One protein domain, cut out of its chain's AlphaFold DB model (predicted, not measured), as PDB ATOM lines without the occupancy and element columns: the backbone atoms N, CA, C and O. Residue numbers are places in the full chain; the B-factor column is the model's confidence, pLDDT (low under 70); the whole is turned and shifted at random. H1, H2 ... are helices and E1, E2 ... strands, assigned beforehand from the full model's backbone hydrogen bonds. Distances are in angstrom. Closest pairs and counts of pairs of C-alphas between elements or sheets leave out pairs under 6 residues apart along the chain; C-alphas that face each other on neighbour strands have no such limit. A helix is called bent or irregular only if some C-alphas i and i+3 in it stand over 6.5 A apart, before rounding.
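What this domain is: This is residues 82 to 95 and 106 to 199 of the 629 residues of the protein "Alpha-type protein kinase domain-containing protein" of Pisolithus tinctorius Marx 270 (UniProt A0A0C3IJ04). A strongly twisted three-stranded sheet has helix H1 packed slantwise over one face, and helix H2 runs on beyond the sheet from the end of E3. Between H1 and E3 a long loop stretch, residues 141 to 175, runs to the opposite end of this rod-like domain. The 108 printed residues hold E1, E2, H1, E3 and H2 in that order; the mixed sheet runs E2, E1, E3, and the class is mixed helices and strands. The whole is loose, with a radius of gyration of the C-alphas of 16.2 A and spans of 59 by 24 by 20 A.

How they stand to each other: Inner strand E1, residues 83 to 92, is parallel to edge strand E3, residues 176 to 183, at 28 degrees, with N 91 and O 181 2.8 A apart. Edge strand E2, residues 113 to 117, is antiparallel to E1 at 132 degrees, with N 86 and O 113 2.7 A apart. H1, residues 122 to 140, is on the sheet at a height of 8.7 A; its closest C-alphas to E1 are those of Ala 129 and Val 88, 7.9 A apart. H2, residues 185 to 199, is not on the sheet and is apart from H1. Every O i to N i+4 pair is within hydrogen-bond range in H2, and 13 of 15 in H1.

Where its parts are: E1 spans 29.1 A from C-alpha 83 at (285.422, 285.497, 213.324). H1, 26.5 A long, has a kink of 29 degrees near residue 132 and is only just irregular: C-alphas 132 and 135 are 6.7 A apart. E3 spans 22.4 A, E2 11.1 A. H2 spans 21.5 A to C-alpha 199 at (293.617, 274.017, 256.656).

The domain as a whole: The C-alphas farthest apart, of Lys 165 and Asp 199, are 60.1 A apart. Residues 96 to 105 are not printed; the gap is 13.7 A. The link from H1 to E3 is long. Mean pLDDT of the printed part is 75.9; 33 residues are under 70, among them 152 to 160.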
ATOM      1  N   GLU A  82     285.327 287.975 209.180       71.31
ATOM      2  CA  GLU A  82     285.670 286.633 209.665       71.31
ATOM      3  C   GLU A  82     285.841 286.640 211.192       71.31
ATOM      4  O   GLU A  82     286.467 287.546 211.748       71.31
ATOM      5  N   THR A  83     285.266 285.652 211.877       77.38
ATOM      6  CA  THR A  83     285.422 285.497 213.324       77.38
ATOM      7  C   THR A  83     286.411 284.386 213.666       77.38
ATOM      8  O   THR A  83     286.572 283.411 212.926       77.38
ATOM      9  N   ILE A  84     287.093 284.536 214.800       79.06
ATOM     10  CA  ILE A  84     288.023 283.559 215.374       79.06
ATOM     11  C   ILE A  84     287.525 283.113 216.752       79.06
ATOM     12  O   ILE A  84     286.845 283.859 217.457       79.06
ATOM     13  N   SER A  85     287.848 281.875 217.129       76.50
ATOM     14  CA  SER A  85     287.594 281.347 218.476       76.50
ATOM     15  C   SER A  85     288.902 281.258 219.261       76.50
ATOM     16  O   SER A  85     289.903 280.752 218.751       76.50
ATOM     17  N   LEU A  86     288.891 281.730 220.502       79.00
ATOM     18  CA  LEU A  86     290.022 281.736 221.418       79.00
ATOM     19  C   LEU A  86     289.766 280.745 222.554       79.00
ATOM     20  O   LEU A  86     288.895 280.948 223.395       79.00
ATOM     21  N   GLU A  87     290.529 279.660 222.587       77.88
ATOM     22  CA  GLU A  87     290.487 278.706 223.695       77.88
ATOM     23  C   GLU A  87     291.413 279.196 224.804       77.88
ATOM     24  O   GLU A  87     292.580 279.473 224.551       77.88
ATOM     25  N   VAL A  88     290.922 279.313 226.032       74.12
ATOM     26  CA  VAL A  88     291.714 279.838 227.146       74.12
ATOM     27  C   VAL A  88     291.999 278.717 228.133       74.12
ATOM     28  O   VAL A  88     291.079 278.117 228.673       74.12
ATOM     29  N   SER A  89     293.273 278.446 228.405       68.75
ATOM     30  CA  SER A  89     293.705 277.445 229.384       68.75
ATOM     31  C   SER A  89     294.639 278.064 230.420       68.75
ATOM     32  O   SER A  89     295.547 278.809 230.068       68.75
ATOM     33  N   ALA A  90     294.474 277.728 231.700       68.31
ATOM     34  CA  ALA A  90     295.412 278.139 232.745       68.31
ATOM     35  C   ALA A  90     296.523 277.094 232.933       68.31
ATOM     36  O   ALA A  90     296.256 275.901 233.107       68.31
ATOM     37  N   LEU A  91     297.779 277.539 232.909       68.56
ATOM     38  CA  LEU A  91     298.968 276.733 233.172       68.56
ATOM     39  C   LEU A  91     299.774 277.340 234.319       68.56
ATOM     40  O   LEU A  91     299.804 278.550 234.518       68.56
ATOM     41  N   TYR A  92     300.464 276.482 235.059       71.94
ATOM     42  CA  TYR A  92     301.389 276.905 236.099       71.94
ATOM     43  C   TYR A  92     302.836 276.841 235.593       71.94
ATOM     44  O   TYR A  92     303.231 275.841 234.990       71.94
ATOM     45  N   GLU A  93     303.619 277.899 235.832       67.19
ATOM     46  CA  GLU A  93     304.969 278.072 235.277       67.19
ATOM     47  C   GLU A  93     305.989 277.048 235.802       67.19
ATOM     48  O   GLU A  93     306.903 276.652 235.076       67.19
ATOM     49  N   SER A  94     305.839 276.562 237.040       57.75
ATOM     50  CA  SER A  94     306.835 275.678 237.653       57.75
ATOM     51  C   SER A  94     306.274 274.297 237.984       57.75
ATOM     52  O   SER A  94     305.777 274.048 239.078       57.75
ATOM     53  N   GLY A  95     306.387 273.336 237.072       46.59
ATOM     54  CA  GLY A  95     305.933 271.987 237.392       46.59
ATOM     55  C   GLY A  95     306.512 270.897 236.522       46.59
ATOM     56  O   GLY A  95     305.864 270.428 235.591       46.59
ATOM     57  N   ILE A 106     293.320 273.777 238.849       58.19
ATOM     58  CA  ILE A 106     292.543 274.914 238.363       58.19
ATOM     59  C   ILE A 106     291.364 274.444 237.486       58.19
ATOM     60  O   ILE A 106     290.357 275.127 237.410       58.19
ATOM     61  N   GLY A 107     291.410 273.256 236.868       58.34
ATOM     62  CA  GLY A 107     290.397 272.861 235.882       58.34
ATOM     63  C   GLY A 107     290.379 273.797 234.662       58.34
ATOM     64  O   GLY A 107     291.154 274.750 234.564       58.34
ATOM     65  N   ASN A 108     289.519 273.516 233.683       59.69
ATOM     66  CA  ASN A 108     289.321 274.422 232.554       59.69
ATOM     67  C   ASN A 108     288.448 275.602 233.021       59.69
ATOM     68  O   ASN A 108     287.234 275.577 232.856       59.69
ATOM     69  N   ILE A 109     289.048 276.593 233.692       59.59
ATOM     70  CA  ILE A 109     288.322 277.745 234.270       59.59
ATOM     71  C   ILE A 109     287.602 278.607 233.230       59.59
ATOM     72  O   ILE A 109     286.752 279.426 233.587       59.59
ATOM     73  N   CYS A 110     287.939 278.466 231.950       59.47
ATOM     74  CA  CYS A 110     287.391 279.290 230.887       59.47
ATOM     75  C   CYS A 110     286.853 278.408 229.763       59.47
ATOM     76  O   CYS A 110     287.578 277.621 229.162       59.47
ATOM     77  N   GLU A 111     285.568 278.566 229.456       63.69
ATOM     78  CA  GLU A 111     285.055 278.163 228.151       63.69
ATOM     79  C   GLU A 111     285.767 278.992 227.069       63.69
ATOM     80  O   GLU A 111     286.191 280.124 227.312       63.69
ATOM     81  N   GLY A 112     285.949 278.431 225.875       72.31
ATOM     82  CA  GLY A 112     286.529 279.191 224.771       72.31
ATOM     83  C   GLY A 112     285.673 280.415 224.429       72.31
ATOM     84  O   GLY A 112     284.449 280.325 224.344       72.31
ATOM     85  N   LEU A 113     286.324 281.551 224.201       79.25
ATOM     86  CA  LEU A 113     285.724 282.750 223.634       79.25
ATOM     87  C   LEU A 113     285.429 282.509 222.148       79.25
ATOM     88  O   LEU A 113     286.319 282.119 221.394       79.25
ATOM     89  N   LYS A 114     284.192 282.738 221.711       82.56
ATOM     90  CA  LYS A 114     283.795 282.655 220.296       82.56
ATOM     91  C   LYS A 114     283.543 284.050 219.732       82.56
ATOM     92  O   LYS A 114     283.419 285.013 220.483       82.56
ATOM     93  N   ASP A 115     283.481 284.132 218.409       81.88
ATOM     94  CA  ASP A 115     283.051 285.326 217.674       81.88
ATOM     95  C   ASP A 115     283.937 286.570 217.853       81.88
ATOM     96  O   ASP A 115     283.483 287.705 217.711       81.88
ATOM     97  N   ILE A 116     285.234 286.373 218.114       80.56
ATOM     98  CA  ILE A 116     286.197 287.476 218.150       80.56
ATOM     99  C   ILE A 116     286.475 287.931 216.717       80.56
ATOM    100  O   ILE A 116     286.634 287.110 215.817       80.56
ATOM    101  N   ASN A 117     286.569 289.238 216.492       78.88
ATOM    102  CA  ASN A 117     286.933 289.795 215.193       78.88
ATOM    103  C   ASN A 117     288.318 289.277 214.744       78.88
ATOM    104  O   ASN A 117     289.303 289.486 215.451       78.88
ATOM    105  N   ALA A 118     288.420 288.647 213.564       77.94
ATOM    106  CA  ALA A 118     289.694 288.151 213.022       77.94
ATOM    107  C   ALA A 118     290.746 289.251 212.794       77.94
ATOM    108  O   ALA A 118     291.929 288.949 212.650       77.94
ATOM    109  N   LEU A 119     290.324 290.518 212.753       78.38
ATOM    110  CA  LEU A 119     291.207 291.677 212.626       78.38
ATOM    111  C   LEU A 119     291.715 292.211 213.973       78.38
ATOM    112  O   LEU A 119     292.470 293.181 213.967       78.38
ATOM    113  N   ALA A 120     291.321 291.612 215.104       79.44
ATOM    114  CA  ALA A 120     291.814 292.013 216.418       79.44
ATOM    115  C   ALA A 120     293.345 291.877 216.485       79.44
ATOM    116  O   ALA A 120     293.928 290.834 216.173       79.44
ATOM    117  N   SER A 121     294.004 292.956 216.891       81.75
ATOM    118  CA  SER A 121     295.438 292.994 217.142       81.75
ATOM    119  C   SER A 121     295.814 292.121 218.340       81.75
ATOM    120  O   SER A 121     294.987 291.786 219.187       81.75
ATOM    121  N   ALA A 122     297.099 291.773 218.451       76.62
ATOM    122  CA  ALA A 122     297.587 291.019 219.603       76.62
ATOM    123  C   ALA A 122     297.276 291.729 220.932       76.62
ATOM    124  O   ALA A 122     296.877 291.061 221.874       76.62
ATOM    125  N   ALA A 123     297.396 293.062 220.993       77.44
ATOM    126  CA  ALA A 123     297.072 293.841 222.190       77.44
ATOM    127  C   ALA A 123     295.580 293.750 222.551       77.44
ATOM    128  O   ALA A 123     295.250 293.449 223.690       77.44
ATOM    129  N   GLU A 124     294.684 293.897 221.572       82.06
ATOM    130  CA  GLU A 124     293.237 293.764 221.802       82.06
ATOM    131  C   GLU A 124     292.860 292.352 222.267       82.06
ATOM    132  O   GLU A 124     291.993 292.188 223.119       82.06
ATOM    133  N   LEU A 125     293.535 291.317 221.758       81.06
ATOM    134  CA  LEU A 125     293.342 289.944 222.227       81.06
ATOM    135  C   LEU A 125     293.851 289.734 223.659       81.06
ATOM    136  O   LEU A 125     293.240 288.958 224.394       81.06
ATOM    137  N   VAL A 126     294.939 290.408 224.063       79.56
ATOM    138  CA  VAL A 126     295.410 290.419 225.463       79.56
ATOM    139  C   VAL A 126     294.328 291.013 226.354       79.56
ATOM    140  O   VAL A 126     293.966 290.394 227.352       79.56
ATOM    141  N   ASP A 127     293.793 292.171 225.973       82.19
ATOM    142  CA  ASP A 127     292.797 292.892 226.763       82.19
ATOM    143  C   ASP A 127     291.498 292.087 226.885       82.19
ATOM    144  O   ASP A 127     291.003 291.870 227.991       82.19
ATOM    145  N   ILE A 128     290.984 291.549 225.771       82.44
ATOM    146  CA  ILE A 128     289.788 290.689 225.760       82.44
ATOM    147  C   ILE A 128     289.988 289.473 226.672       82.44
ATOM    148  O   ILE A 128     289.093 289.118 227.447       82.44
ATOM    149  N   ALA A 129     291.158 288.837 226.603       82.12
ATOM    150  CA  ALA A 129     291.467 287.688 227.433       82.12
ATOM    151  C   ALA A 129     291.580 288.051 228.916       82.12
ATOM    152  O   ALA A 129     290.945 287.405 229.745       82.12
ATOM    153  N   LEU A 130     292.339 289.091 229.265       82.50
ATOM    154  CA  LEU A 130     292.491 289.549 230.646       82.50
ATOM    155  C   LEU A 130     291.140 289.902 231.260       82.50
ATOM    156  O   LEU A 130     290.792 289.394 232.322       82.50
ATOM    157  N   CYS A 131     290.326 290.686 230.559       84.19
ATOM    158  CA  CYS A 131     289.018 291.082 231.064       84.19
ATOM    159  C   CYS A 131     288.051 289.907 231.232       84.19
ATOM    160  O   CYS A 131     287.191 289.947 232.107       84.19
ATOM    161  N   THR A 132     288.217 288.850 230.438       81.12
ATOM    162  CA  THR A 132     287.446 287.609 230.572       81.12
ATOM    163  C   THR A 132     287.911 286.762 231.758       81.12
ATOM    164  O   THR A 132     287.108 286.147 232.460       81.12
ATOM    165  N   ILE A 133     289.222 286.684 231.973       82.62
ATOM    166  CA  ILE A 133     289.825 285.678 232.849       82.62
ATOM    167  C   ILE A 133     290.001 286.204 234.268       82.62
ATOM    168  O   ILE A 133     289.768 285.463 235.222       82.62
ATOM    169  N   THR A 134     290.364 287.478 234.423       84.62
ATOM    170  CA  THR A 134     290.604 288.102 235.728       84.62
ATOM    171  C   THR A 134     289.420 287.934 236.689       84.62
ATOM    172  O   THR A 134     289.649 287.445 237.797       84.62
ATOM    173  N   PRO A 135     288.152 288.201 236.304       83.44
ATOM    174  CA  PRO A 135     287.016 287.995 237.204       83.44
ATOM    175  C   PRO A 135     286.858 286.535 237.649       83.44
ATOM    176  O   PRO A 135     286.496 286.272 238.793       83.44
ATOM    177  N   ARG A 136     287.162 285.576 236.765       82.44
ATOM    178  CA  ARG A 136     287.052 284.136 237.047       82.44
ATOM    179  C   ARG A 136     288.162 283.640 237.965       82.44
ATOM    180  O   ARG A 136     287.894 282.862 238.876       82.44
ATOM    181  N   ILE A 137     289.392 284.115 237.764       83.19
ATOM    182  CA  ILE A 137     290.518 283.840 238.667       83.19
ATOM    183  C   ILE A 137     290.213 284.402 240.060       83.19
ATOM    184  O   ILE A 137     290.334 283.686 241.052       83.19
ATOM    185  N   GLN A 138     289.738 285.646 240.131       85.38
ATOM    186  CA  GLN A 138     289.354 286.276 241.394       85.38
ATOM    187  C   GLN A 138     288.196 285.531 242.079       85.38
ATOM    188  O   GLN A 138     288.196 285.391 243.298       85.38
ATOM    189  N   ALA A 139     287.249 284.980 241.315       84.31
ATOM    190  CA  ALA A 139     286.162 284.163 241.853       84.31
ATOM    191  C   ALA A 139     286.612 282.789 242.367       84.31
ATOM    192  O   ALA A 139     285.977 282.243 243.264       84.31
ATOM    193  N   PHE A 140     287.683 282.217 241.804       82.75
ATOM    194  CA  PHE A 140     288.160 280.876 242.165       82.75
ATOM    195  C   PHE A 140     288.613 280.806 243.616       82.75
ATOM    196  O   PHE A 140     288.353 279.812 244.291       82.75
ATOM    197  N   ARG A 141     289.248 281.877 244.097       87.50
ATOM    198  CA  ARG A 141     289.587 282.084 245.505       87.50
ATOM    199  C   ARG A 141     289.472 283.569 245.841       87.50
ATOM    200  O   ARG A 141     290.474 284.274 245.717       87.50
ATOM    201  N   PRO A 142     288.283 284.046 246.249       88.38
ATOM    202  CA  PRO A 142     288.059 285.462 246.530       88.38
ATOM    203  C   PRO A 142     288.820 285.947 247.768       88.38
ATOM    204  O   PRO A 142     289.021 287.148 247.936       88.38
ATOM    205  N   GLU A 143     289.266 285.034 248.635       92.88
ATOM    206  CA  GLU A 143     290.070 285.356 249.813       92.88
ATOM    207  C   GLU A 143     291.560 285.544 249.489       92.88
ATOM    208  O   GLU A 143     292.299 286.100 250.304       92.88
ATOM    209  N   PHE A 144     292.011 285.086 248.318       91.94
ATOM    210  CA  PHE A 144     293.392 285.226 247.878       91.94
ATOM    211  C   PHE A 144     293.565 286.494 247.032       91.94
ATOM    212  O   PHE A 144     292.833 286.733 246.071       91.94
ATOM    213  N   LEU A 145     294.555 287.322 247.378       92.25
ATOM    214  CA  LEU A 145     294.827 288.574 246.673       92.25
ATOM    215  C   LEU A 145     295.627 288.308 245.390       92.25
ATOM    216  O   LEU A 145     296.859 288.295 245.396       92.25
ATOM    217  N   TRP A 146     294.926 288.108 244.277       89.06
ATOM    218  CA  TRP A 146     295.553 287.952 242.966       89.06
ATOM    219  C   TRP A 146     296.207 289.264 242.485       89.06
ATOM    220  O   TRP A 146     295.639 290.345 242.620       89.06
ATOM    221  N   ARG A 147     297.420 289.174 241.922       89.69
ATOM    222  CA  ARG A 147     298.154 290.265 241.273       89.69
ATOM    223  C   ARG A 147     297.907 290.242 239.766       89.69
ATOM    224  O   ARG A 147     298.564 289.509 239.034       89.69
ATOM    225  N   ASP A 148     296.973 291.071 239.308       78.75
ATOM    226  CA  ASP A 148     296.526 291.087 237.907       78.75
ATOM    227  C   ASP A 148     297.634 291.462 236.905       78.75
ATOM    228  O   ASP A 148     297.608 291.026 235.756       78.75
ATOM    229  N   SER A 149     298.641 292.226 237.344       77.00
ATOM    230  CA  SER A 149     299.771 292.667 236.512       77.00
ATOM    231  C   SER A 149     300.739 291.551 236.111       77.00
ATOM    232  O   SER A 149     301.676 291.811 235.361       77.00
ATOM    233  N   GLU A 150     300.567 290.340 236.647       74.00
ATOM    234  CA  GLU A 150     301.471 289.210 236.414       74.00
ATOM    235  C   GLU A 150     300.880 288.144 235.463       74.00
ATOM    236  O   GLU A 150     301.561 287.173 235.134       74.00
ATOM    237  N   PHE A 151     299.653 288.342 234.961       70.31
ATOM    238  CA  PHE A 151     299.032 287.532 233.900       70.31
ATOM    239  C   PHE A 151     299.153 288.237 232.527       70.31
ATOM    240  O   PHE A 151     299.238 289.461 232.479       70.31
ATOM    241  N   PRO A 152     298.894 287.559 231.395       62.78
ATOM    242  CA  PRO A 152     299.626 286.493 230.709       62.78
ATOM    243  C   PRO A 152     300.717 286.996 229.728       62.78
ATOM    244  O   PRO A 152     300.731 288.146 229.296       62.78
ATOM    245  N   TYR A 153     301.570 286.067 229.276       61.28
ATOM    246  CA  TYR A 153     302.498 286.251 228.152       61.28
ATOM    247  C   TYR A 153     301.938 285.604 226.878       61.28
ATOM    248  O   TYR A 153     301.606 284.419 226.872       61.28
ATOM    249  N   PHE A 154     301.900 286.340 225.764       61.31
ATOM    250  CA  PHE A 154     301.703 285.727 224.448       61.31
ATOM    251  C   PHE A 154     303.003 285.059 224.013       61.31
ATOM    252  O   PHE A 154     304.053 285.703 223.946       61.31
ATOM    253  N   TYR A 155     302.949 283.776 223.653       60.00
ATOM    254  CA  TYR A 155     304.076 283.162 222.966       60.00
ATOM    255  C   TYR A 155     304.212 283.818 221.591       60.00
ATOM    256  O   TYR A 155     303.307 283.738 220.763       60.00
ATOM    257  N   ALA A 156     305.377 284.409 221.306       58.00
ATOM    258  CA  ALA A 156     305.703 284.967 219.986       58.00
ATOM    259  C   ALA A 156     305.509 283.953 218.834       58.00
ATOM    260  O   ALA A 156     305.393 284.332 217.675       58.00
ATOM    261  N   GLN A 157     305.436 282.660 219.165       58.94
ATOM    262  CA  GLN A 157     305.186 281.537 218.262       58.94
ATOM    263  C   GLN A 157     303.742 281.480 217.726       58.94
ATOM    264  O   GLN A 157     303.508 280.805 216.727       58.94
ATOM    265  N   CYS A 158     302.787 282.182 218.349       59.97
ATOM    266  CA  CYS A 158     301.398 282.281 217.876       59.97
ATOM    267  C   CYS A 158     301.227 283.299 216.732       59.97
ATOM    268  O   CYS A 158     300.203 283.299 216.047       59.97
ATOM    269  N   LEU A 159     302.228 284.158 216.524       62.69
ATOM    270  CA  LEU A 159     302.245 285.201 215.510       62.69
ATOM    271  C   LEU A 159     303.072 284.737 214.302       62.69
ATOM    272  O   LEU A 159     304.223 284.325 214.441       62.69
ATOM    273  N   HIS A 160     302.511 284.837 213.098       65.44
ATOM    274  CA  HIS A 160     303.203 284.509 211.851       65.44
ATOM    275  C   HIS A 160     303.254 285.721 210.915       65.44
ATOM    276  O   HIS A 160     302.314 286.510 210.911       65.44
ATOM    277  N   PRO A 161     304.292 285.873 210.075       72.38
ATOM    278  CA  PRO A 161     304.281 286.894 209.031       72.38
ATOM    279  C   PRO A 161     303.051 286.720 208.134       72.38
ATOM    280  O   PRO A 161     302.762 285.602 207.693       72.38
ATOM    281  N   ALA A 162     302.328 287.805 207.862       68.88
ATOM    282  CA  ALA A 162     301.194 287.785 206.950       68.88
ATOM    283  C   ALA A 162     301.614 287.247 205.578       68.88
ATOM    284  O   ALA A 162     302.626 287.646 205.007       68.88
ATOM    285  N   THR A 163     300.805 286.349 205.020       67.25
ATOM    286  CA  THR A 163     301.063 285.707 203.719       67.25
ATOM    287  C   THR A 163     300.949 286.667 202.532       67.25
ATOM    288  O   THR A 163     301.298 286.306 201.406       67.25
ATOM    289  N   CYS A 164     300.497 287.903 202.758       65.69
ATOM    290  CA  CYS A 164     300.471 288.944 201.739       65.69
ATOM    291  C   CYS A 164     301.899 289.390 201.386       65.69
ATOM    292  O   CYS A 164     302.659 289.818 202.257       65.69
ATOM    293  N   LYS A 165     302.256 289.335 200.093       66.31
ATOM    294  CA  LYS A 165     303.539 289.851 199.585       66.31
ATOM    295  C   LYS A 165     303.757 291.282 200.094       66.31
ATOM    296  O   LYS A 165     302.943 292.157 199.817       66.31
ATOM    297  N   ASN A 166     304.879 291.497 200.784       70.06
ATOM    298  CA  ASN A 166     305.342 292.771 201.357       70.06
ATOM    299  C   ASN A 166     304.662 293.243 202.653       70.06
ATOM    300  O   ASN A 166     304.923 294.364 203.083       70.06
ATOM    301  N   SER A 167     303.844 292.420 203.313       68.00
ATOM    302  CA  SER A 167     303.352 292.764 204.648       68.00
ATOM    303  C   SER A 167     304.361 292.345 205.723       68.00
ATOM    304  O   SER A 167     304.714 291.173 205.823       68.00
ATOM    305  N   GLN A 168     304.818 293.300 206.538       75.56
ATOM    306  CA  GLN A 168     305.527 293.011 207.795       75.56
ATOM    307  C   GLN A 168     304.558 292.756 208.961       75.56
ATOM    308  O   GLN A 168     304.999 292.526 210.085       75.56
ATOM    309  N   ALA A 169     303.244 292.810 208.719       70.38
ATOM    310  CA  ALA A 169     302.259 292.582 209.762       70.38
ATOM    311  C   ALA A 169     302.301 291.117 210.214       70.38
ATOM    312  O   ALA A 169     302.302 290.199 209.391       70.38
ATOM    313  N   MET A 170     302.326 290.909 211.527       70.00
ATOM    314  CA  MET A 170     302.208 289.589 212.132       70.00
ATOM    315  C   MET A 170     300.723 289.269 212.325       70.00
ATOM    316  O   MET A 170     299.997 290.067 212.909       70.00
ATOM    317  N   VAL A 171     300.268 288.124 211.826       64.38
ATOM    318  CA  VAL A 171     298.874 287.662 211.879       64.38
ATOM    319  C   VAL A 171     298.798 286.244 212.443       64.38
ATOM    320  O   VAL A 171     299.751 285.463 212.356       64.38
ATOM    321  N   PHE A 172     297.651 285.893 213.016       66.50
ATOM    322  CA  PHE A 172     297.376 284.543 213.505       66.50
ATOM    323  C   PHE A 172     297.068 283.604 212.326       66.50
ATOM    324  O   PHE A 172     296.376 283.975 211.382       66.50
ATOM    325  N   LYS A 173     297.607 282.377 212.347       56.66
ATOM    326  CA  LYS A 173     297.545 281.433 211.207       56.66
ATOM    327  C   LYS A 173     296.348 280.469 211.251       56.66
ATOM    328  O   LYS A 173     296.129 279.742 210.284       56.66
ATOM    329  N   ALA A 174     295.579 280.438 212.342       61.50
ATOM    330  CA  ALA A 174     294.509 279.462 212.559       61.50
ATOM    331  C   ALA A 174     293.197 280.115 213.022       61.50
ATOM    332  O   ALA A 174     293.214 281.092 213.764       61.50
ATOM    333  N   LYS A 175     292.059 279.519 212.624       64.12
ATOM    334  CA  LYS A 175     290.699 279.904 213.067       64.12
ATOM    335  C   LYS A 175     290.443 279.638 214.559       64.12
ATOM    336  O   LYS A 175     289.485 280.158 215.124       64.12
ATOM    337  N   GLN A 176     291.302 278.827 215.171       64.06
ATOM    338  CA  GLN A 176     291.313 278.518 216.591       64.06
ATOM    339  C   GLN A 176     292.758 278.567 217.079       64.06
ATOM    340  O   GLN A 176     293.641 277.962 216.467       64.06
ATOM    341  N   PHE A 177     293.004 279.284 218.168       71.19
ATOM    342  CA  PHE A 177     294.287 279.272 218.863       71.19
ATOM    343  C   PHE A 177     294.048 279.227 220.369       71.19
ATOM    344  O   PHE A 177     293.032 279.717 220.865       71.19
ATOM    345  N   SER A 178     294.980 278.594 221.077       66.50
ATOM    346  CA  SER A 178     294.924 278.460 222.528       66.50
ATOM    347  C   SER A 178     295.760 279.564 223.169       66.50
ATOM    348  O   SER A 178     296.941 279.722 222.852       66.50
ATOM    349  N   LEU A 179     295.151 280.328 224.066       72.81
ATOM    350  CA  LEU A 179     295.831 281.249 224.957       72.81
ATOM    351  C   LEU A 179     296.092 280.547 226.282       72.81
ATOM    352  O   LEU A 179     295.176 280.011 226.909       72.81
ATOM    353  N   TYR A 180     297.345 280.593 226.720       71.56
ATOM    354  CA  TYR A 180     297.731 280.084 228.023       71.56
ATOM    355  C   TYR A 180     297.876 281.236 229.006       71.56
ATOM    356  O   TYR A 180     298.708 282.121 228.810       71.56
ATOM    357  N   VAL A 181     297.091 281.211 230.077       73.88
ATOM    358  CA  VAL A 181     297.335 282.078 231.227       73.88
ATOM    359  C   VAL A 181     298.315 281.379 232.135       73.88
ATOM    360  O   VAL A 181     298.002 280.341 232.711       73.88
ATOM    361  N   VAL A 182     299.516 281.936 232.212       79.19
ATOM    362  CA  VAL A 182     300.572 281.424 233.075       79.19
ATOM    363  C   VAL A 182     300.471 282.133 234.417       79.19
ATOM    364  O   VAL A 182     300.593 283.354 234.466       79.19
ATOM    365  N   VAL A 183     300.235 281.379 235.490       80.62
ATOM    366  CA  VAL A 183     300.351 281.903 236.858       80.62
ATOM    367  C   VAL A 183     301.832 281.857 237.257       80.62
ATOM    368  O   VAL A 183     302.417 280.765 237.198       80.62
ATOM    369  N   PRO A 184     302.448 282.987 237.657       84.88
ATOM    370  CA  PRO A 184     303.839 283.016 238.092       84.88
ATOM    371  C   PRO A 184     304.124 282.034 239.228       84.88
ATOM    372  O   PRO A 184     303.312 281.856 240.142       84.88
ATOM    373  N   ALA A 185     305.327 281.454 239.210       82.38
ATOM    374  CA  ALA A 185     305.807 280.537 240.251       82.38
ATOM    375  C   ALA A 185     305.641 281.092 241.680       82.38
ATOM    376  O   ALA A 185     305.161 280.397 242.573       82.38
ATOM    377  N   SER A 186     306.006 282.358 241.893       87.19
ATOM    378  CA  SER A 186     305.912 283.031 243.195       87.19
ATOM    379  C   SER A 186     304.471 283.152 243.688       87.19
ATOM    380  O   SER A 186     304.171 282.808 244.827       87.19
ATOM    381  N   GLN A 187     303.565 283.596 242.819       89.38
ATOM    382  CA  GLN A 187     302.166 283.816 243.167       89.38
ATOM    383  C   GLN A 187     301.437 282.504 243.486       89.38
ATOM    384  O   GLN A 187     300.602 282.454 244.386       89.38
ATOM    385  N   TRP A 188     301.772 281.421 242.787       87.00
ATOM    386  CA  TRP A 188     301.221 280.105 243.100       87.00
ATOM    387  C   TRP A 188     301.737 279.548 244.427       87.00
ATOM    388  O   TRP A 188     300.961 278.990 245.193       87.00
ATOM    389  N   GLN A 189     303.026 279.728 244.735       88.19
ATOM    390  CA  GLN A 189     303.574 279.346 246.041       88.19
ATOM    391  C   GLN A 189     302.878 280.100 247.181       88.19
ATOM    392  O   GLN A 189     302.596 279.517 248.226       88.19
ATOM    393  N   GLU A 190     302.552 281.379 246.974       92.38
ATOM    394  CA  GLU A 190     301.749 282.159 247.921       92.38
ATOM    395  C   GLU A 190     300.330 281.593 248.082       92.38
ATOM    396  O   GLU A 190     299.826 281.543 249.204       92.38
ATOM    397  N   LEU A 191     299.698 281.131 246.996       89.50
ATOM    398  CA  LEU A 191     298.384 280.480 247.041       89.50
ATOM    399  C   LEU A 191     298.432 279.144 247.798       89.50
ATOM    400  O   LEU A 191     297.554 278.877 248.617       89.50
ATOM    401  N   GLU A 192     299.451 278.318 247.554       89.75
ATOM    402  CA  GLU A 192     299.652 277.050 248.269       89.75
ATOM    403  C   GLU A 192     299.869 277.292 249.769       89.75
ATOM    404  O   GLU A 192     299.196 276.671 250.591       89.75
ATOM    405  N   ALA A 193     300.722 278.256 250.135       91.81
ATOM    406  CA  ALA A 193     300.946 278.637 251.530       91.81
ATOM    407  C   ALA A 193     299.683 279.218 252.193       91.81
ATOM    408  O   ALA A 193     299.423 278.994 253.377       91.81
ATOM    409  N   PHE A 194     298.876 279.967 251.436       93.06
ATOM    410  CA  PHE A 194     297.590 280.476 251.903       93.06
ATOM    411  C   PHE A 194     296.599 279.341 252.190       93.06
ATOM    412  O   PHE A 194     295.932 279.360 253.224       93.06
ATOM    413  N   GLN A 195     296.534 278.336 251.311       89.62
ATOM    414  CA  GLN A 195     295.678 277.165 251.490       89.62
ATOM    415  C   GLN A 195     296.097 276.332 252.709       89.62
ATOM    416  O   GLN A 195     295.246 276.007 253.533       89.62
ATOM    417  N   GLU A 196     297.395 276.067 252.876       91.38
ATOM    418  CA  GLU A 196     297.929 275.337 254.037       91.38
ATOM    419  C   GLU A 196     297.543 276.026 255.359       91.38
ATOM    420  O   GLU A 196     297.061 275.390 256.296       91.38
ATOM    421  N   LYS A 197     297.621 277.362 255.401       93.75
ATOM    422  CA  LYS A 197     297.226 278.150 256.576       93.75
ATOM    423  C   LYS A 197     295.726 278.070 256.894       93.75
ATOM    424  O   LYS A 197     295.344 278.132 258.069       93.75
ATOM    425  N   LEU A 198     294.865 277.980 255.878       89.69
ATOM    426  CA  LEU A 198     293.423 277.800 256.078       89.69
ATOM    427  C   LEU A 198     293.116 276.422 256.668       89.69
ATOM    428  O   LEU A 198     292.311 276.329 257.600       89.69
ATOM    429  N   ASP A 199     293.799 275.387 256.183       89.56
ATOM    430  CA  ASP A 199     293.617 274.017 256.656       89.56
ATOM    431  C   ASP A 199     294.083 273.867 258.118       89.56
ATOM    432  O   ASP A 199     293.354 273.317 258.948       89.56
TER     433      ASP A 199